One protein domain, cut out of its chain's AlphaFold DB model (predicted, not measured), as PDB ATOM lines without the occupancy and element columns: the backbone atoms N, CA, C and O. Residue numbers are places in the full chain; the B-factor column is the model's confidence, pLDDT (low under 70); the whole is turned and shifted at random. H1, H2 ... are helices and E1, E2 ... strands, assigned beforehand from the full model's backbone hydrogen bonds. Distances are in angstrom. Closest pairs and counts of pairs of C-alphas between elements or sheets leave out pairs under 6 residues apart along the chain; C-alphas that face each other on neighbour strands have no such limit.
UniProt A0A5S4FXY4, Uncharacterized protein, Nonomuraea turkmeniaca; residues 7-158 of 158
ATOM      1  N   ASP A   7      74.872  91.925 124.189       36.56
ATOM      2  CA  ASP A   7      74.819  91.268 122.875       36.56
ATOM      3  C   ASP A   7      75.421  89.857 122.879       36.56
ATOM      4  O   ASP A   7      74.915  88.956 122.212       36.56
ATOM      5  N   ALA A   8      76.484  89.635 123.656       37.47
ATOM      6  CA  ALA A   8      77.146  88.336 123.742       37.47
ATOM      7  C   ALA A   8      76.306  87.331 124.542       37.47
ATOM      8  O   ALA A   8      76.317  86.144 124.232       37.47
ATOM      9  N   GLN A   9      75.541  87.804 125.531       40.22
ATOM     10  CA  GLN A   9      74.583  86.960 126.242       40.22
ATOM     11  C   GLN A   9      73.420  86.587 125.313       40.22
ATOM     12  O   GLN A   9      73.212  85.400 125.085       40.22
ATOM     13  N   PHE A  10      72.741  87.553 124.674       34.16
ATOM     14  CA  PHE A  10      71.636  87.281 123.731       34.16
ATOM     15  C   PHE A  10      72.021  86.358 122.561       34.16
ATOM     16  O   PHE A  10      71.220  85.521 122.143       34.16
ATOM     17  N   ALA A  11      73.245  86.465 122.036       34.66
ATOM     18  CA  ALA A  11      73.727  85.611 120.950       34.66
ATOM     19  C   ALA A  11      73.929  84.142 121.372       34.66
ATOM     20  O   ALA A  11      73.645  83.239 120.581       34.66
ATOM     21  N   VAL A  12      74.367  83.897 122.613       36.91
ATOM     22  CA  VAL A  12      74.461  82.546 123.196       36.91
ATOM     23  C   VAL A  12      73.063  81.937 123.357       36.91
ATOM     24  O   VAL A  12      72.857  80.775 123.003       36.91
ATOM     25  N   TRP A  13      72.076  82.742 123.767       43.69
ATOM     26  CA  TRP A  13      70.669  82.329 123.872       43.69
ATOM     27  C   TRP A  13      70.033  82.010 122.512       43.69
ATOM     28  O   TRP A  13      69.365  80.988 122.361       43.69
ATOM     29  N   ARG A  14      70.291  82.828 121.483       38.16
ATOM     30  CA  ARG A  14      69.781  82.587 120.123       38.16
ATOM     31  C   ARG A  14      70.375  81.319 119.500       38.16
ATOM     32  O   ARG A  14      69.670  80.614 118.789       38.16
ATOM     33  N   HIS A  15      71.639  80.995 119.793       33.16
ATOM     34  CA  HIS A  15      72.286  79.767 119.311       33.16
ATOM     35  C   HIS A  15      71.729  78.491 119.961       33.16
ATOM     36  O   HIS A  15      71.584  77.484 119.271       33.16
ATOM     37  N   ALA A  16      71.361  78.531 121.246       40.22
ATOM     38  CA  ALA A  16      70.732  77.395 121.928       40.22
ATOM     39  C   ALA A  16      69.342  77.043 121.348       40.22
ATOM     40  O   ALA A  16      68.953  75.876 121.349       40.22
ATOM     41  N   MET A  17      68.629  78.027 120.781       36.56
ATOM     42  CA  MET A  17      67.315  77.846 120.143       36.56
ATOM     43  C   MET A  17      67.359  77.393 118.671       36.56
ATOM     44  O   MET A  17      66.328  77.007 118.131       36.56
ATOM     45  N   ILE A  18      68.522  77.395 118.007       40.38
ATOM     46  CA  ILE A  18      68.643  76.950 116.599       40.38
ATOM     47  C   ILE A  18      68.838  75.419 116.495       40.38
ATOM     48  O   ILE A  18      68.695  74.849 115.416       40.38
ATOM     49  N   GLY A  19      69.125  74.732 117.609       29.89
ATOM     50  CA  GLY A  19      69.457  73.300 117.622       29.89
ATOM     51  C   GLY A  19      68.483  72.367 118.347       29.89
ATOM     52  O   GLY A  19      68.679  71.156 118.283       29.89
ATOM     53  N   SER A  20      67.457  72.881 119.030       37.62
ATOM     54  CA  SER A  20      66.431  72.052 119.683       37.62
ATOM     55  C   SER A  20      65.073  72.316 119.042       37.62
ATOM     56  O   SER A  20      64.771  73.479 118.768       37.62
ATOM     57  N   PRO A  21      64.253  71.280 118.779       32.69
ATOM     58  CA  PRO A  21      62.898  71.501 118.300       32.69
ATOM     59  C   PRO A  21      62.195  72.361 119.348       32.69
ATOM     60  O   PRO A  21      62.169  72.003 120.526       32.69
ATOM     61  N   GLY A  22      61.700  73.529 118.932       38.94
ATOM     62  CA  GLY A  22      60.867  74.354 119.800       38.94
ATOM     63  C   GLY A  22      59.745  73.498 120.401       38.94
ATOM     64  O   GLY A  22      59.305  72.542 119.751       38.94
ATOM     65  N   PRO A  23      59.316  73.781 121.641       39.31
ATOM     66  CA  PRO A  23      58.289  72.980 122.291       39.31
ATOM     67  C   PRO A  23      57.006  72.953 121.438       39.31
ATOM     68  O   PRO A  23      56.675  73.957 120.794       39.31
ATOM     69  N   PRO A  24      56.303  71.809 121.380       35.69
ATOM     70  CA  PRO A  24      55.068  71.688 120.622       35.69
ATOM     71  C   PRO A  24      54.015  72.682 121.147       35.69
ATOM     72  O   PRO A  24      53.998  72.986 122.338       35.69
ATOM     73  N   PRO A  25      53.115  73.182 120.282       41.59
ATOM     74  CA  PRO A  25      52.195  74.285 120.594       41.59
ATOM     75  C   PRO A  25      51.161  74.004 121.701       41.59
ATOM     76  O   PRO A  25      50.451  74.927 122.095       41.59
ATOM     77  N   ASP A  26      51.095  72.769 122.211       39.50
ATOM     78  CA  ASP A  26      50.050  72.284 123.120       39.50
ATOM     79  C   ASP A  26      50.555  71.883 124.525       39.50
ATOM     80  O   ASP A  26      49.763  71.407 125.340       39.50
ATOM     81  N   GLU A  27      51.840  72.076 124.849       40.25
ATOM     82  CA  GLU A  27      52.353  71.882 126.217       40.25
ATOM     83  C   GLU A  27      52.416  73.205 126.990       40.25
ATOM     84  O   GLU A  27      52.718  74.258 126.431       40.25
ATOM     85  N   ASP A  28      52.115  73.140 128.294       43.69
ATOM     86  CA  ASP A  28      52.195  74.250 129.250       43.69
ATOM     87  C   ASP A  28      53.615  74.866 129.203       43.69
ATOM     88  O   ASP A  28      54.536  74.448 129.907       43.69
ATOM     89  N   MET A  29      53.792  75.903 128.373       45.41
ATOM     90  CA  MET A  29      55.008  76.733 128.253       45.41
ATOM     91  C   MET A  29      55.379  77.414 129.587       45.41
ATOM     92  O   MET A  29      56.433  78.038 129.721       45.41
ATOM     93  N   GLY A  30      54.500  77.297 130.585       43.75
ATOM     94  CA  GLY A  30      54.572  77.885 131.908       43.75
ATOM     95  C   GLY A  30      55.476  77.158 132.903       43.75
ATOM     96  O   GLY A  30      55.152  77.131 134.084       43.75
ATOM     97  N   THR A  31      56.593  76.567 132.484       47.53
ATOM     98  CA  THR A  31      57.559  76.013 133.444       47.53
ATOM     99  C   THR A  31      58.903  76.720 133.358       47.53
ATOM    100  O   THR A  31      59.485  76.911 132.289       47.53
ATOM    101  N   ARG A  32      59.438  77.064 134.537       48.97
ATOM    102  CA  ARG A  32      60.773  77.647 134.776       48.97
ATOM    103  C   ARG A  32      61.923  76.952 134.020       48.97
ATOM    104  O   ARG A  32      62.994  77.529 133.855       48.97
ATOM    105  N   VAL A  33      61.692  75.718 133.576       44.19
ATOM    106  CA  VAL A  33      62.631  74.788 132.936       44.19
ATOM    107  C   VAL A  33      63.216  75.323 131.621       44.19
ATOM    108  O   VAL A  33      64.366  75.016 131.319       44.19
ATOM    109  N   TYR A  34      62.499  76.172 130.876       50.59
ATOM    110  CA  TYR A  34      63.005  76.730 129.609       50.59
ATOM    111  C   TYR A  34      63.939  77.933 129.774       50.59
ATOM    112  O   TYR A  34      64.610  78.339 128.827       50.59
ATOM    113  N   TRP A  35      64.025  78.489 130.982       56.19
ATOM    114  CA  TRP A  35      64.742  79.727 131.248       56.19
ATOM    115  C   TRP A  35      65.807  79.494 132.315       56.19
ATOM    116  O   TRP A  35      65.640  79.828 133.492       56.19
ATOM    117  N   GLY A  36      66.914  78.881 131.900       49.41
ATOM    118  CA  GLY A  36      68.066  78.597 132.752       49.41
ATOM    119  C   GLY A  36      68.839  79.859 133.121       49.41
ATOM    120  O   GLY A  36      69.945  80.012 132.641       49.41
ATOM    121  N   ASP A  37      68.216  80.767 133.879       71.81
ATOM    122  CA  ASP A  37      68.832  81.845 134.678       71.81
ATOM    123  C   ASP A  37      67.797  82.776 135.353       71.81
ATOM    124  O   ASP A  37      68.180  83.784 135.954       71.81
ATOM    125  N   LEU A  38      66.492  82.457 135.335       83.88
ATOM    126  CA  LEU A  38      65.491  83.295 136.011       83.88
ATOM    127  C   LEU A  38      65.710  83.348 137.524       83.88
ATOM    128  O   LEU A  38      65.687  82.336 138.238       83.88
ATOM    129  N   GLN A  39      65.901  84.572 137.999       85.75
ATOM    130  CA  GLN A  39      66.141  84.899 139.388       85.75
ATOM    131  C   GLN A  39      64.816  85.295 140.034       85.75
ATOM    132  O   GLN A  39      64.169  86.216 139.533       85.75
ATOM    133  N   PRO A  40      64.426  84.658 141.152       89.88
ATOM    134  CA  PRO A  40      63.197  85.014 141.842       89.88
ATOM    135  C   PRO A  40      63.290  86.425 142.439       89.88
ATOM    136  O   PRO A  40      64.376  87.011 142.519       89.88
ATOM    137  N   LEU A  41      62.163  86.937 142.941       89.88
ATOM    138  CA  LEU A  41      62.164  88.126 143.796       89.88
ATOM    139  C   LEU A  41      63.162  87.940 144.954       89.88
ATOM    140  O   LEU A  41      63.054  87.006 145.749       89.88
ATOM    141  N   ARG A  42      64.131  88.847 145.046       88.75
ATOM    142  CA  ARG A  42      65.187  88.896 146.062       88.75
ATOM    143  C   ARG A  42      64.727  89.658 147.298       88.75
ATOM    144  O   ARG A  42      64.949  89.198 148.413       88.75
ATOM    145  N   GLU A  43      64.068  90.802 147.109       89.69
ATOM    146  CA  GLU A  43      63.474  91.596 148.191       89.69
ATOM    147  C   GLU A  43      61.983  91.858 147.897       89.69
ATOM    148  O   GLU A  43      61.602  92.977 147.525       89.69
ATOM    149  N   PRO A  44      61.103  90.847 148.050       91.75
ATOM    150  CA  PRO A  44      59.686  90.992 147.745       91.75
ATOM    151  C   PRO A  44      59.035  92.059 148.630       91.75
ATOM    152  O   PRO A  44      59.078  91.984 149.858       91.75
ATOM    153  N   ARG A  45      58.365  93.031 148.012       91.94
ATOM    154  CA  ARG A  45      57.447  93.947 148.693       91.94
ATOM    155  C   ARG A  45      56.025  93.653 148.269       91.94
ATOM    156  O   ARG A  45      55.706  93.720 147.084       91.94
ATOM    157  N   ALA A  46      55.176  93.396 149.258       93.69
ATOM    158  CA  ALA A  46      53.752  93.206 149.049       93.69
ATOM    159  C   ALA A  46      53.120  94.428 148.366       93.69
ATOM    160  O   ALA A  46      53.426  95.583 148.690       93.69
ATOM    161  N   LEU A  47      52.225  94.146 147.428       92.69
ATOM    162  CA  LEU A  47      51.376  95.119 146.763       92.69
ATOM    163  C   LEU A  47      49.922  94.887 147.175       92.69
ATOM    164  O   LEU A  47      49.524  93.735 147.367       92.69
ATOM    165  N   PRO A  48      49.104  95.949 147.259       92.75
ATOM    166  CA  PRO A  48      47.663  95.760 147.230       92.75
ATOM    167  C   PRO A  48      47.286  95.061 145.910       92.75
ATOM    168  O   PRO A  48      47.784  95.482 144.856       92.75
ATOM    169  N   PRO A  49      46.438  94.020 145.933       92.56
ATOM    170  CA  PRO A  49      45.978  93.373 144.710       92.56
ATOM    171  C   PRO A  49      45.270  94.367 143.775       92.56
ATOM    172  O   PRO A  49      44.608  95.286 144.270       92.56
ATOM    173  N   PRO A  50      45.420  94.243 142.444       91.31
ATOM    174  CA  PRO A  50      44.560  94.923 141.481       91.31
ATOM    175  C   PRO A  50      43.085  94.551 141.673       91.31
ATOM    176  O   PRO A  50      42.777  93.390 141.912       91.31
ATOM    177  N   ASP A  51      42.179  95.517 141.497       90.75
ATOM    178  CA  ASP A  51      40.725  95.267 141.545       90.75
ATOM    179  C   ASP A  51      40.196  94.651 140.232       90.75
ATOM    180  O   ASP A  51      39.005  94.377 140.103       90.75
ATOM    181  N   ARG A  52      41.061  94.481 139.223       93.12
ATOM    182  CA  ARG A  52      40.684  93.920 137.928       93.12
ATOM    183  C   ARG A  52      40.321  92.442 138.064       93.12
ATOM    184  O   ARG A  52      41.074  91.654 138.630       93.12
ATOM    185  N   VAL A  53      39.192  92.086 137.455       96.88
ATOM    186  CA  VAL A  53      38.804  90.704 137.180       96.88
ATOM    187  C   VAL A  53      39.081  90.420 135.709       96.88
ATOM    188  O   VAL A  53      38.646  91.174 134.839       96.88
ATOM    189  N   TRP A  54      39.807  89.342 135.441       96.69
ATOM    190  CA  TRP A  54      40.008  88.805 134.102       96.69
ATOM    191  C   TRP A  54      38.994  87.697 133.868       96.69
ATOM    192  O   TRP A  54      38.830  86.808 134.700       96.69
ATOM    193  N   SER A  55      38.300  87.743 132.740       97.44
ATOM    194  CA  SER A  55      37.374  86.690 132.336       97.44
ATOM    195  C   SER A  55      38.076  85.333 132.248       97.44
ATOM    196  O   SER A  55      39.289  85.250 132.058       97.44
ATOM    197  N   GLU A  56      37.302  84.250 132.293       96.50
ATOM    198  CA  GLU A  56      37.841  82.896 132.119       96.50
ATOM    199  C   GLU A  56      38.671  82.767 130.827       96.50
ATOM    200  O   GLU A  56      39.735  82.160 130.825       96.50
ATOM    201  N   ARG A  57      38.246  83.408 129.728       95.31
ATOM    202  CA  ARG A  57      39.012  83.412 128.468       95.31
ATOM    203  C   ARG A  57      40.345  84.146 128.585       95.31
ATOM    204  O   ARG A  57      41.343  83.640 128.084       95.31
ATOM    205  N   GLU A  58      40.365  85.316 129.220       96.38
ATOM    206  CA  GLU A  58      41.612  86.049 129.469       96.38
ATOM    207  C   GLU A  58      42.545  85.238 130.368       96.38
ATOM    208  O   GLU A  58      43.737  85.151 130.087       96.38
ATOM    209  N   TRP A  59      42.011  84.569 131.393       96.50
ATOM    210  CA  TRP A  59      42.799  83.696 132.257       96.50
ATOM    211  C   TRP A  59      43.454  82.542 131.490       96.50
ATOM    212  O   TRP A  59      44.649  82.300 131.652       96.50
ATOM    213  N   GLN A  60      42.725  81.879 130.586       94.62
ATOM    214  CA  GLN A  60      43.305  80.828 129.743       94.62
ATOM    215  C   GLN A  60      44.427  81.340 128.823       94.62
ATOM    216  O   GLN A  60      45.296  80.560 128.441       94.62
ATOM    217  N   ILE A  61      44.433  82.629 128.465       93.06
ATOM    218  CA  ILE A  61      45.537  83.258 127.725       93.06
ATOM    219  C   ILE A  61      46.698  83.563 128.678       93.06
ATOM    220  O   ILE A  61      47.826  83.169 128.401       93.06
ATOM    221  N   ILE A  62      46.421  84.181 129.832       94.62
ATOM    222  CA  ILE A  62      47.412  84.500 130.875       94.62
ATOM    223  C   ILE A  62      48.202  83.256 131.294       94.62
ATOM    224  O   ILE A  62      49.425  83.319 131.416       94.62
ATOM    225  N   ARG A  63      47.524  82.113 131.463       94.31
ATOM    226  CA  ARG A  63      48.147  80.836 131.845       94.31
ATOM    227  C   ARG A  63      49.196  80.335 130.860       94.31
ATOM    228  O   ARG A  63      50.136  79.675 131.285       94.31
ATOM    229  N   ARG A  64      49.081  80.684 129.576       89.50
ATOM    230  CA  ARG A  64      50.069  80.306 128.550       89.50
ATOM    231  C   ARG A  64      51.398  81.044 128.721       89.50
ATOM    232  O   ARG A  64      52.403  80.603 128.173       89.50
ATOM    233  N   GLY A  65      51.413  82.136 129.488       89.94
ATOM    234  CA  GLY A  65      52.596  82.962 129.683       89.94
ATOM    235  C   GLY A  65      52.973  83.759 128.436       89.94
ATOM    236  O   GLY A  65      52.160  83.978 127.540       89.94
ATOM    237  N   HIS A  66      54.218  84.227 128.401       87.56
ATOM    238  CA  HIS A  66      54.781  84.992 127.295       87.56
ATOM    239  C   HIS A  66      56.270  84.702 127.139       87.56
ATOM    240  O   HIS A  66      57.038  84.763 128.107       87.56
ATOM    241  N   VAL A  67      56.654  84.422 125.896       84.06
ATOM    242  CA  VAL A  67      58.025  84.168 125.459       84.06
ATOM    243  C   VAL A  67      58.426  85.321 124.533       84.06
ATOM    244  O   VAL A  67      57.775  85.501 123.504       84.06
ATOM    245  N   PRO A  68      59.473  86.096 124.858       78.69
ATOM    246  CA  PRO A  68      59.882  87.235 124.057       78.69
ATOM    247  C   PRO A  68      60.344  86.816 122.661       78.69
ATOM    248  O   PRO A  68      61.147  85.892 122.515       78.69
ATOM    249  N   ALA A  69      59.861  87.523 121.638       72.38
ATOM    250  CA  ALA A  69      60.227  87.249 120.246       72.38
ATOM    251  C   ALA A  69      61.627  87.780 119.875       72.38
ATOM    252  O   ALA A  69      62.323  87.186 119.048       72.38
ATOM    253  N   ASP A  70      62.047  88.894 120.484       72.25
ATOM    254  CA  ASP A  70      63.327  89.559 120.232       72.25
ATOM    255  C   ASP A  70      63.801  90.402 121.438       72.25
ATOM    256  O   ASP A  70      63.302  90.265 122.553       72.25
ATOM    257  N   MET A  71      64.821  91.244 121.231       64.75
ATOM    258  CA  MET A  71      65.409  92.101 122.273       64.75
ATOM    259  C   MET A  71      64.535  93.300 122.667       64.75
ATOM    260  O   MET A  71      64.697  93.833 123.771       64.75
ATOM    261  N   ASP A  72      63.642  93.746 121.784       72.69
ATOM    262  CA  ASP A  72      62.688  94.812 122.083       72.69
ATOM    263  C   ASP A  72      61.520  94.285 122.918       72.69
ATOM    264  O   ASP A  72      60.906  95.055 123.665       72.69
ATOM    265  N   ASP A  73      61.291  92.970 122.885       75.75
ATOM    266  CA  ASP A  73      60.399  92.262 123.789       75.75
ATOM    267  C   ASP A  73      61.042  92.021 125.168       75.75
ATOM    268  O   ASP A  73      61.886  91.154 125.423       75.75
ATOM    269  N   LYS A  74      60.656  92.888 126.101       85.19
ATOM    270  CA  LYS A  74      61.377  93.115 127.361       85.19
ATOM    271  C   LYS A  74      60.983  92.160 128.479       85.19
ATOM    272  O   LYS A  74      61.523  92.280 129.586       85.19
ATOM    273  N   TRP A  75      60.011  91.289 128.236       88.50
ATOM    274  CA  TRP A  75      59.312  90.559 129.280       88.50
ATOM    275  C   TRP A  75      59.297  89.065 129.002       88.50
ATOM    276  O   TRP A  75      59.153  88.628 127.872       88.50
ATOM    277  N   VAL A  76      59.433  88.292 130.071       89.50
ATOM    278  CA  VAL A  76      59.145  86.858 130.108       89.50
ATOM    279  C   VAL A  76      58.075  86.667 131.169       89.50
ATOM    280  O   VAL A  76      58.188  87.234 132.263       89.50
ATOM    281  N   ALA A  77      57.051  85.877 130.863       92.31
ATOM    282  CA  ALA A  77      55.969  85.592 131.791       92.31
ATOM    283  C   ALA A  77      55.626  84.103 131.800       92.31
ATOM    284  O   ALA A  77      55.590  83.472 130.749       92.31
ATOM    285  N   PHE A  78      55.339  83.545 132.969       91.56
ATOM    286  CA  PHE A  78      54.848  82.172 133.087       91.56
ATOM    287  C   PHE A  78      53.960  82.011 134.318       91.56
ATOM    288  O   PHE A  78      54.055  82.806 135.258       91.56
ATOM    289  N   VAL A  79      53.102  80.988 134.308       92.50
ATOM    290  CA  VAL A  79      52.185  80.674 135.408       92.50
ATOM    291  C   VAL A  79      52.452  79.268 135.940       92.50
ATOM    292  O   VAL A  79      52.423  78.313 135.177       92.50
ATOM    293  N   GLU A  80      52.638  79.135 137.255       90.50
ATOM    294  CA  GLU A  80      52.696  77.839 137.949       90.50
ATOM    295  C   GLU A  80      51.696  77.843 139.110       90.50
ATOM    296  O   GLU A  80      51.746  78.743 139.945       90.50
ATOM    297  N   HIS A  81      50.817  76.838 139.200       91.50
ATOM    298  CA  HIS A  81      49.822  76.711 140.285       91.50
ATOM    299  C   HIS A  81      49.039  78.016 140.546       91.50
ATOM    300  O   HIS A  81      48.951  78.482 141.681       91.50
ATOM    301  N   ASP A  82      48.544  78.646 139.477       95.69
ATOM    302  CA  ASP A  82      47.803  79.919 139.496       95.69
ATOM    303  C   ASP A  82      48.603  81.148 139.966       95.69
ATOM    304  O   ASP A  82      48.047  82.222 140.210       95.69
ATOM    305  N   ARG A  83      49.932  81.030 140.045       96.81
ATOM    306  CA  ARG A  83      50.841  82.149 140.299       96.81
ATOM    307  C   ARG A  83      51.539  82.578 139.020       96.81
ATOM    308  O   ARG A  83      52.299  81.809 138.442       96.81
ATOM    309  N   LEU A  84      51.343  83.834 138.637       96.94
ATOM    310  CA  LEU A  84      52.077  84.499 137.567       96.94
ATOM    311  C   LEU A  84      53.436  84.993 138.062       96.94
ATOM    312  O   LEU A  84      53.532  85.609 139.128       96.94
ATOM    313  N   TYR A  85      54.457  84.822 137.230       95.00
ATOM    314  CA  TYR A  85      55.798  85.358 137.418       95.00
ATOM    315  C   TYR A  85      56.193  86.210 136.212       95.00
ATOM    316  O   TYR A  85      56.147  85.735 135.081       95.00
ATOM    317  N   LEU A  86      56.624  87.450 136.450       93.38
ATOM    318  CA  LEU A  86      57.055  88.386 135.407       93.38
ATOM    319  C   LEU A  86      58.525  88.755 135.592       93.38
ATOM    320  O   LEU A  86      58.910  89.300 136.632       93.38
ATOM    321  N   HIS A  87      59.322  88.509 134.557       90.75
ATOM    322  CA  HIS A  87      60.764  88.735 134.536       90.75
ATOM    323  C   HIS A  87      61.168  89.659 133.391       90.75
ATOM    324  O   HIS A  87      60.466  89.778 132.385       90.75
ATOM    325  N   ARG A  88      62.334  90.293 133.522       86.06
ATOM    326  CA  ARG A  88      62.986  90.970 132.395       86.06
ATOM    327  C   ARG A  88      63.711  89.956 131.528       86.06
ATOM    328  O   ARG A  88      64.547  89.219 132.040       86.06
ATOM    329  N   SER A  89      63.454  89.984 130.223       82.56
ATOM    330  CA  SER A  89      64.030  89.026 129.268       82.56
ATOM    331  C   SER A  89      65.562  89.053 129.235       82.56
ATOM    332  O   SER A  89      66.198  88.017 129.103       82.56
ATOM    333  N   TRP A  90      66.171  90.226 129.432       73.12
ATOM    334  CA  TRP A  90      67.622  90.406 129.299       73.12
ATOM    335  C   TRP A  90      68.435  90.321 130.594       73.12
ATOM    336  O   TRP A  90      69.662  90.307 130.529       73.12
ATOM    337  N   THR A  91      67.804  90.343 131.772       79.19
ATOM    338  CA  THR A  91      68.524  90.089 133.039       79.19
ATOM    339  C   THR A  91      68.074  88.826 133.742       79.19
ATOM    340  O   THR A  91      68.755  88.386 134.664       79.19
ATOM    341  N   GLY A  92      66.917  88.281 133.366       82.75
ATOM    342  CA  GLY A  92      66.272  87.210 134.108       82.75
ATOM    343  C   GLY A  92      65.818  87.624 135.508       82.75
ATOM    344  O   GLY A  92      65.413  86.758 136.269       82.75
ATOM    345  N   ASP A  93      65.872  88.909 135.885       85.94
ATOM    346  CA  ASP A  93      65.392  89.352 137.197       85.94
ATOM    347  C   ASP A  93      63.863  89.375 137.211       85.94
ATOM    348  O   ASP A  93      63.230  90.013 136.358       85.94
ATOM    349  N   GLN A  94      63.269  88.734 138.215       91.31
ATOM    350  CA  GLN A  94      61.849  88.864 138.485       91.31
ATOM    351  C   GLN A  94      61.529  90.277 138.968       91.31
ATOM    352  O   GLN A  94      62.208  90.824 139.837       91.31
ATOM    353  N   LEU A  95      60.460  90.863 138.432       91.38
ATOM    354  CA  LEU A  95      59.954  92.157 138.887       91.38
ATOM    355  C   LEU A  95      58.617  92.054 139.597       91.38
ATOM    356  O   LEU A  95      58.400  92.820 140.535       91.38
ATOM    357  N   PHE A  96      57.760  91.117 139.191       94.81
ATOM    358  CA  PHE A  96      56.451  90.923 139.803       94.81
ATOM    359  C   PHE A  96      56.107  89.444 139.976       94.81
ATOM    360  O   PHE A  96      56.545  88.584 139.205       94.81
ATOM    361  N   GLN A  97      55.273  89.171 140.974       96.25
ATOM    362  CA  GLN A  97      54.453  87.966 141.045       96.25
ATOM    363  C   GLN A  97      53.024  88.317 141.435       96.25
ATOM    364  O   GLN A  97      52.807  89.288 142.169       96.25
ATOM    365  N   ALA A  98      52.080  87.489 141.003       98.06
ATOM    366  CA  ALA A  98      50.678  87.611 141.366       98.06
ATOM    367  C   ALA A  98      50.032  86.231 141.535       98.06
ATOM    368  O   ALA A  98      50.130  85.398 140.640       98.06
ATOM    369  N   ASP A  99      49.373  86.017 142.670       98.19
ATOM    370  CA  ASP A  99      48.573  84.827 142.962       98.19
ATOM    371  C   ASP A  99      47.140  85.104 142.533       98.19
ATOM    372  O   ASP A  99      46.541  86.080 143.006       98.19
ATOM    373  N   PHE A 100      46.597  84.247 141.680       98.25
ATOM    374  CA  PHE A 100      45.225  84.340 141.218       98.25
ATOM    375  C   PHE A 100      44.317  83.354 141.954       98.25
ATOM    376  O   PHE A 100      44.763  82.344 142.495       98.25
ATOM    377  N   GLN A 101      43.023  83.662 141.969       98.06
ATOM    378  CA  GLN A 101      41.972  82.725 142.355       98.06
ATOM    379  C   GLN A 101      40.738  82.918 141.464       98.06
ATOM    380  O   GLN A 101      40.493  84.052 141.022       98.06
ATOM    381  N   PRO A 102      39.923  81.870 141.260       97.56
ATOM    382  CA  PRO A 102      38.633  82.017 140.608       97.56
ATOM    383  C   PRO A 102      37.659  82.831 141.478       97.56
ATOM    384  O   PRO A 102      37.709  82.814 142.710       97.56
ATOM    385  N   CYS A 103      36.749  83.541 140.824       96.19
ATOM    386  CA  CYS A 103      35.603  84.240 141.395       96.19
ATOM    387  C   CYS A 103      34.396  84.113 140.452       96.19
ATOM    388  O   CYS A 103      34.516  83.603 139.339       96.19
ATOM    389  N   ASP A 104      33.232  84.622 140.863       94.44
ATOM    390  CA  ASP A 104      31.984  84.502 140.090       94.44
ATOM    391  C   ASP A 104      32.077  85.071 138.662       94.44
ATOM    392  O   ASP A 104      31.334  84.660 137.772       94.44
ATOM    393  N   GLN A 105      32.981  86.028 138.433       93.00
ATOM    394  CA  GLN A 105      33.125  86.753 137.169       93.00
ATOM    395  C   GLN A 105      34.379  86.357 136.366       93.00
ATOM    396  O   GLN A 105      34.605  86.905 135.286       93.00
ATOM    397  N   GLY A 106      35.185  85.412 136.860       97.00
ATOM    398  CA  GLY A 106      36.438  84.997 136.229       97.00
ATOM    399  C   GLY A 106      37.536  84.765 137.257       97.00
ATOM    400  O   GLY A 106      37.362  83.976 138.177       97.00
ATOM    401  N   TRP A 107      38.667  85.445 137.104       98.12
ATOM    402  CA  TRP A 107      39.837  85.317 137.964       98.12
ATOM    403  C   TRP A 107      40.318  86.682 138.437       98.12
ATOM    404  O   TRP A 107      40.319  87.660 137.691       98.12
ATOM    405  N   GLN A 108      40.759  86.740 139.687       97.69
ATOM    406  CA  GLN A 108      41.271  87.954 140.316       97.69
ATOM    407  C   GLN A 108      42.582  87.670 141.035       97.69
ATOM    408  O   GLN A 108      42.822  86.553 141.499       97.69
ATOM    409  N   VAL A 109      43.407  88.701 141.182       97.94
ATOM    410  CA  VAL A 109      44.622  88.616 141.992       97.94
ATOM    411  C   VAL A 109      44.252  88.758 143.467       97.94
ATOM    412  O   VAL A 109      43.545  89.685 143.850       97.94
ATOM    413  N   ILE A 110      44.773  87.872 144.313       97.75
ATOM    414  CA  ILE A 110      44.599  87.926 145.776       97.75
ATOM    415  C   ILE A 110      45.851  88.323 146.532       97.75
ATOM    416  O   ILE A 110      45.775  88.835 147.651       97.75
ATOM    417  N   ARG A 111      47.020  88.081 145.944       97.62
ATOM    418  CA  ARG A 111      48.307  88.496 146.495       97.62
ATOM    419  C   ARG A 111      49.195  88.929 145.354       97.62
ATOM    420  O   ARG A 111      49.271  88.250 144.342       97.62
ATOM    421  N   ALA A 112      49.894  90.035 145.537       96.94
ATOM    422  CA  ALA A 112      50.893  90.488 144.588       96.94
ATOM    423  C   ALA A 112      52.136  90.963 145.331       96.94
ATOM    424  O   ALA A 112      52.057  91.469 146.455       96.94
ATOM    425  N   ALA A 113      53.290  90.807 144.696       95.62
ATOM    426  CA  ALA A 113      54.538  91.359 145.194       95.62
ATOM    427  C   ALA A 113      55.396  91.886 144.045       95.62
ATOM    428  O   ALA A 113      55.307  91.404 142.916       95.62
ATOM    429  N   ALA A 114      56.235  92.868 144.360       93.31
ATOM    430  CA  ALA A 114      57.214  93.431 143.443       93.31
ATOM    431  C   ALA A 114      58.617  93.472 144.053       93.31
ATOM    432  O   ALA A 114      58.772  93.592 145.267       93.31
ATOM    433  N   GLU A 115      59.641  93.457 143.203       90.75
ATOM    434  CA  GLU A 115      61.053  93.460 143.617       90.75
ATOM    435  C   GLU A 115      61.501  94.816 144.176       90.75
ATOM    436  O   GLU A 115      61.682  95.763 143.411       90.75
ATOM    437  N   SER A 116      61.725  94.954 145.481       82.00
ATOM    438  CA  SER A 116      62.085  96.235 146.116       82.00
ATOM    439  C   SER A 116      63.421  96.818 145.654       82.00
ATOM    440  O   SER A 116      63.574  98.045 145.636       82.00
ATOM    441  N   ARG A 117      64.382  95.970 145.276       69.19
ATOM    442  CA  ARG A 117      65.741  96.340 144.871       69.19
ATOM    443  C   ARG A 117      66.116  95.719 143.527       69.19
ATOM    444  O   ARG A 117      66.892  94.775 143.429       69.19
ATOM    445  N   GLY A 118      65.641  96.345 142.455       62.72
ATOM    446  CA  GLY A 118      66.120  96.065 141.102       62.72
ATOM    447  C   GLY A 118      67.216  97.043 140.678       62.72
ATOM    448  O   GLY A 118      67.065  98.252 140.850       62.72
ATOM    449  N   ARG A 119      68.282  96.546 140.032       57.50
ATOM    450  CA  ARG A 119      69.334  97.371 139.388       57.50
ATOM    451  C   ARG A 119      68.747  98.432 138.437       57.50
ATOM    452  O   ARG A 119      69.336  99.491 138.251       57.50
ATOM    453  N   TRP A 120      67.571  98.149 137.880       55.44
ATOM    454  CA  TRP A 120      66.848  98.974 136.910       55.44
ATOM    455  C   TRP A 120      65.634  99.698 137.498       55.44
ATOM    456  O   TRP A 120      64.854 100.308 136.770       55.44
ATOM    457  N   ARG A 121      65.452  99.633 138.820       61.78
ATOM    458  CA  ARG A 121      64.240 100.098 139.480       61.78
ATOM    459  C   ARG A 121      64.484 101.432 140.181       61.78
ATOM    460  O   ARG A 121      65.177 101.500 141.193       61.78
ATOM    461  N   LYS A 122      63.884 102.518 139.678       56.16
ATOM    462  CA  LYS A 122      63.882 103.800 140.406       56.16
ATOM    463  C   LYS A 122      62.790 103.766 141.482       56.16
ATOM    464  O   LYS A 122      61.645 103.427 141.196       56.16
ATOM    465  N   ARG A 123      63.122 104.173 142.715       53.78
ATOM    466  CA  ARG A 123      62.198 104.212 143.873       53.78
ATOM    467  C   ARG A 123      60.884 104.973 143.620       53.78
ATOM    468  O   ARG A 123      59.893 104.664 144.274       53.78
ATOM    469  N   LYS A 124      60.862 105.933 142.681       54.91
ATOM    470  CA  LYS A 124      59.681 106.757 142.348       54.91
ATOM    471  C   LYS A 124      58.472 105.919 141.896       54.91
ATOM    472  O   LYS A 124      57.345 106.303 142.170       54.91
ATOM    473  N   TYR A 125      58.700 104.748 141.299       60.66
ATOM    474  CA  TYR A 125      57.643 103.937 140.679       60.66
ATOM    475  C   TYR A 125      56.896 103.004 141.648       60.66
ATOM    476  O   TYR A 125      55.909 102.385 141.271       60.66
ATOM    477  N   ALA A 126      57.308 102.927 142.922       65.31
ATOM    478  CA  ALA A 126      56.719 102.012 143.906       65.31
ATOM    479  C   ALA A 126      55.210 102.213 144.149       65.31
ATOM    480  O   ALA A 126      54.520 101.254 144.494       65.31
ATOM    481  N   ARG A 127      54.710 103.446 143.977       69.38
ATOM    482  CA  ARG A 127      53.283 103.789 144.115       69.38
ATOM    483  C   ARG A 127      52.445 103.311 142.925       69.38
ATOM    484  O   ARG A 127      51.261 103.047 143.101       69.38
ATOM    485  N   SER A 128      53.065 103.165 141.757       82.06
ATOM    486  CA  SER A 128      52.399 102.796 140.505       82.06
ATOM    487  C   SER A 128      52.477 101.303 140.196       82.06
ATOM    488  O   SER A 128      51.784 100.836 139.304       82.06
ATOM    489  N   ASP A 129      53.264 100.531 140.947       89.31
ATOM    490  CA  ASP A 129      53.465  99.093 140.736       89.31
ATOM    491  C   ASP A 129      52.192  98.275 140.540       89.31
ATOM    492  O   ASP A 129      52.175  97.378 139.707       89.31
ATOM    493  N   ARG A 130      51.142  98.554 141.321       91.44
ATOM    494  CA  ARG A 130      49.863  97.848 141.187       91.44
ATOM    495  C   ARG A 130      49.281  98.062 139.787       91.44
ATOM    496  O   ARG A 130      48.839  97.109 139.159       91.44
ATOM    497  N   LEU A 131      49.309  99.305 139.307       89.38
ATOM    498  CA  LEU A 131      48.835  99.669 137.975       89.38
ATOM    499  C   LEU A 131      49.770  99.131 136.885       89.38
ATOM    500  O   LEU A 131      49.298  98.661 135.858       89.38
ATOM    501  N   LEU A 132      51.084  99.160 137.116       88.88
ATOM    502  CA  LEU A 132      52.059  98.607 136.183       88.88
ATOM    503  C   LEU A 132      51.887  97.091 136.027       88.88
ATOM    504  O   LEU A 132      51.922  96.600 134.909       88.88
ATOM    505  N   LEU A 133      51.655  96.356 137.117       93.75
ATOM    506  CA  LEU A 133      51.349  94.928 137.064       93.75
ATOM    507  C   LEU A 133      50.104  94.657 136.206       93.75
ATOM    508  O   LEU A 133      50.153  93.803 135.326       93.75
ATOM    509  N   GLU A 134      49.021  95.404 136.429       93.06
ATOM    510  CA  GLU A 134      47.788  95.285 135.640       93.06
ATOM    511  C   GLU A 134      48.044  95.558 134.149       93.06
ATOM    512  O   GLU A 134      47.688  94.745 133.301       93.06
ATOM    513  N   LEU A 135      48.757  96.641 133.833       89.38
ATOM    514  CA  LEU A 135      49.115  96.996 132.459       89.38
ATOM    515  C   LEU A 135      50.003  95.950 131.784       89.38
ATOM    516  O   LEU A 135      49.846  95.700 130.593       89.38
ATOM    517  N   LEU A 136      50.942  95.340 132.510       92.25
ATOM    518  CA  LEU A 136      51.796  94.293 131.952       92.25
ATOM    519  C   LEU A 136      51.002  93.030 131.639       92.25
ATOM    520  O   LEU A 136      51.224  92.440 130.590       92.25
ATOM    521  N   ILE A 137      50.051  92.645 132.491       94.69
ATOM    522  CA  ILE A 137      49.151  91.528 132.186       94.69
ATOM    523  C   ILE A 137      48.366  91.837 130.904       94.69
ATOM    524  O   ILE A 137      48.356  91.040 129.971       94.69
ATOM    525  N   ASP A 138      47.790  93.030 130.805       91.25
ATOM    526  CA  ASP A 138      46.982  93.414 129.646       91.25
ATOM    527  C   ASP A 138      47.777  93.476 128.345       91.25
ATOM    528  O   ASP A 138      47.305  93.034 127.300       91.25
ATOM    529  N   THR A 139      48.978  94.040 128.394       88.69
ATOM    530  CA  THR A 139      49.738  94.377 127.185       88.69
ATOM    531  C   THR A 139      50.652  93.249 126.749       88.69
ATOM    532  O   THR A 139      50.718  92.958 125.559       88.69
ATOM    533  N   VAL A 140      51.326  92.593 127.696       89.31
ATOM    534  CA  VAL A 140      52.276  91.513 127.409       89.31
ATOM    535  C   VAL A 140      51.545  90.191 127.207       89.31
ATOM    536  O   VAL A 140      51.845  89.483 126.257       89.31
ATOM    537  N   LEU A 141      50.580  89.855 128.072       90.56
ATOM    538  CA  LEU A 141      49.903  88.553 128.003       90.56
ATOM    539  C   LEU A 141      48.667  88.584 127.106       90.56
ATOM    540  O   LEU A 141      48.431  87.641 126.357       90.56
ATOM    541  N   LEU A 142      47.860  89.646 127.181       90.62
ATOM    542  CA  LEU A 142      46.598  89.718 126.434       90.62
ATOM    543  C   LEU A 142      46.719  90.463 125.098       90.62
ATOM    544  O   LEU A 142      45.793  90.407 124.291       90.62
ATOM    545  N   GLY A 143      47.827  91.173 124.850       85.56
ATOM    546  CA  GLY A 143      47.997  92.003 123.650       85.56
ATOM    547  C   GLY A 143      46.996  93.162 123.561       85.56
ATOM    548  O   GLY A 143      46.746  93.697 122.482       85.56
ATOM    549  N   THR A 144      46.393  93.541 124.688       80.69
ATOM    550  CA  THR A 144      45.401  94.614 124.785       80.69
ATOM    551  C   THR A 144      46.056  95.904 125.263       80.69
ATOM    552  O   THR A 144      46.882  95.905 126.174       80.69
ATOM    553  N   TYR A 145      45.684  97.027 124.655       73.31
ATOM    554  CA  TYR A 145      46.180  98.346 125.032       73.31
ATOM    555  C   TYR A 145      45.025  99.208 125.545       73.31
ATOM    556  O   TYR A 145      44.115  99.541 124.790       73.31
ATOM    557  N   ASP A 146      45.061  99.567 126.832       73.81
ATOM    558  CA  ASP A 146      44.076 100.462 127.450       73.81
ATOM    559  C   ASP A 146      44.665 101.869 127.630       73.81
ATOM    560  O   ASP A 146      45.419 102.144 128.569       73.81
ATOM    561  N   GLU A 147      44.300 102.776 126.724       69.44
ATOM    562  CA  GLU A 147      44.746 104.174 126.724       69.44
ATOM    563  C   GLU A 147      44.471 104.917 128.039       69.44
ATOM    564  O   GLU A 147      45.267 105.765 128.454       69.44
ATOM    565  N   VAL A 148      43.356 104.617 128.710       75.88
ATOM    566  CA  VAL A 148      42.948 105.303 129.942       75.88
ATOM    567  C   VAL A 148      43.854 104.885 131.097       75.88
ATOM    568  O   VAL A 148      44.334 105.742 131.847       75.88
ATOM    569  N   ARG A 149      44.153 103.587 131.225       72.88
ATOM    570  CA  ARG A 149      45.095 103.090 132.242       72.88
ATOM    571  C   ARG A 149      46.517 103.593 132.002       72.88
ATOM    572  O   ARG A 149      47.184 103.988 132.959       72.88
ATOM    573  N   TRP A 150      46.961 103.640 130.746       70.88
ATOM    574  CA  TRP A 150      48.274 104.185 130.392       70.88
ATOM    575  C   TRP A 150      48.400 105.676 130.725       70.88
ATOM    576  O   TRP A 150      49.415 106.098 131.282       70.88
ATOM    577  N   ARG A 151      47.350 106.472 130.484       73.19
ATOM    578  CA  ARG A 151      47.308 107.885 130.895       73.19
ATOM    579  C   ARG A 151      47.388 108.044 132.411       73.19
ATOM    580  O   ARG A 151      48.176 108.847 132.900       73.19
ATOM    581  N   ARG A 152      46.636 107.232 133.158       73.31
ATOM    582  CA  ARG A 152      46.663 107.243 134.628       73.31
ATOM    583  C   ARG A 152      48.048 106.911 135.186       73.31
ATOM    584  O   ARG A 152      48.461 107.502 136.181       73.31
ATOM    585  N   LEU A 153      48.775 105.981 134.561       72.31
ATOM    586  CA  LEU A 153      50.160 105.686 134.937       72.31
ATOM    587  C   LEU A 153      51.043 106.924 134.755       72.31
ATOM    588  O   LEU A 153      51.773 107.293 135.670       72.31
ATOM    589  N   TRP A 154      50.931 107.583 133.603       69.88
ATOM    590  CA  TRP A 154      51.699 108.786 133.295       69.88
ATOM    591  C   TRP A 154      51.421 109.933 134.280       69.88
ATOM    592  O   TRP A 154      52.361 110.587 134.725       69.88
ATOM    593  N   GLU A 155      50.162 110.134 134.678       75.88
ATOM    594  CA  GLU A 155      49.754 111.133 135.681       75.88
ATOM    595  C   GLU A 155      50.277 110.823 137.093       75.88
ATOM    596  O   GLU A 155      50.614 111.733 137.839       75.88
ATOM    597  N   LEU A 156      50.371 109.549 137.487       71.75
ATOM    598  CA  LEU A 156      50.960 109.171 138.781       71.75
ATOM    599  C   LEU A 156      52.482 109.366 138.817       71.75
ATOM    600  O   LEU A 156      53.084 109.426 139.894       71.75
ATOM    601  N   GLU A 157      53.111 109.403 137.646       64.50
ATOM    602  CA  GLU A 157      54.561 109.433 137.495       64.50
ATOM    603  C   GLU A 157      55.137 110.823 137.203       64.50
ATOM    604  O   GLU A 157      56.358 110.986 137.331       64.50
ATOM    605  N   ASN A 158      54.304 111.819 136.888       62.91
ATOM    606  CA  ASN A 158      54.695 113.211 136.635       62.91
ATOM    607  C   ASN A 158      54.089 114.153 137.671       62.91
ATOM    608  O   ASN A 158      54.893 114.926 138.241       62.91
TER     609      ASN A 158
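What this domain is: This is residues 7 to 158 of the 158 residues of an uncharacterized protein of Nonomuraea turkmeniaca (UniProt A0A5S4FXY4). A strongly twisted antiparallel sheet of five strands forms a wall, with helix H4 crossing one face and H5 folding back on H4, on the side away from the sheet. H2 sits beside the strands, H3 grazes the sheet, and H1 lies off to one side at the start of a long link, where residues 15 to 22 stand free. The 152 printed residues hold, in chain order, H1 E1 H2 E2 E3 E4 E5 H3 H4 H5, and the sheet's order is E1 E5 E4 E3 E2. The class is mixed, helices and strands; the whole is compact, with a radius of gyration of the C-alphas of 15.7 A, and spans 44 by 36 by 29 A.

Where its parts are: In the sheet, E1 covers residues 44 to 47, E5 106 to 115 at 27.1 A, E4 94 to 103 at 26.8 A, E3 83 to 88 at 17.0 A and E2 75 to 80 at 16.8 A. E5 begins at C-alpha 106, (36.438, 84.997, 136.229), and bends by 54 degrees at residue 111. H4 covers residues 129 to 141, 16.9 A long, and H5 residues 147 to 157, 15.5 A long, ending at C-alpha 157, (54.561, 109.433, 137.495). H2 covers residues 56 to 62 and H3 residues 123 to 127. H1, residues 7 to 16, is 14.5 A long and begins at C-alpha 7, (74.819, 91.268, 122.875).

How they stand to each other: E2 E3 E4 E5 form a meander, each strand the antiparallel neighbour of the one before. Within hydrogen-bond range are N 78 and O 85 of E2 and E3 at 3.1 A, N 84 and O 98 of E3 and E4 at 2.8 A, N 99 and O 111 of E4 and E5 at 2.8 A, and N 45 and O 114 of E1 and E5 at 2.8 A. The sheet with H2 and H4 makes two layers, helices on one face of a sheet. H4 has a height over the sheet of 9.1 A and runs across the strands, at 81 degrees to E4 on the local plane. H2 stands at the sheet's level, with a height of 2.3 A; its closest C-alphas to E5 are those of Glu 56 and Gly 106, 4.8 A. H4 and H5 form a helical hairpin and touch, closest at the C-alphas of Leu 131 and Leu 153, 6.9 A, opposite ways at a shallow tilt of 34 degrees, only just short of steep. H1 is not on the sheet and touches no helix. Every O i to N i+4 pair is within range in H1, H2, H4 and H5; H3 has 0 of 1, and 1 of 2 O i to N i+3 pairs.

The domain as a whole: The C-alphas farthest apart, those of Ala 8 and Asp 104, are 48.2 A apart. The printed part has no cut; the links H1 to E1 and H2 to E2 are long. Mean pLDDT of the printed part is 76.6, and residues 7 to 36 and 117 to 127 are among those under 70.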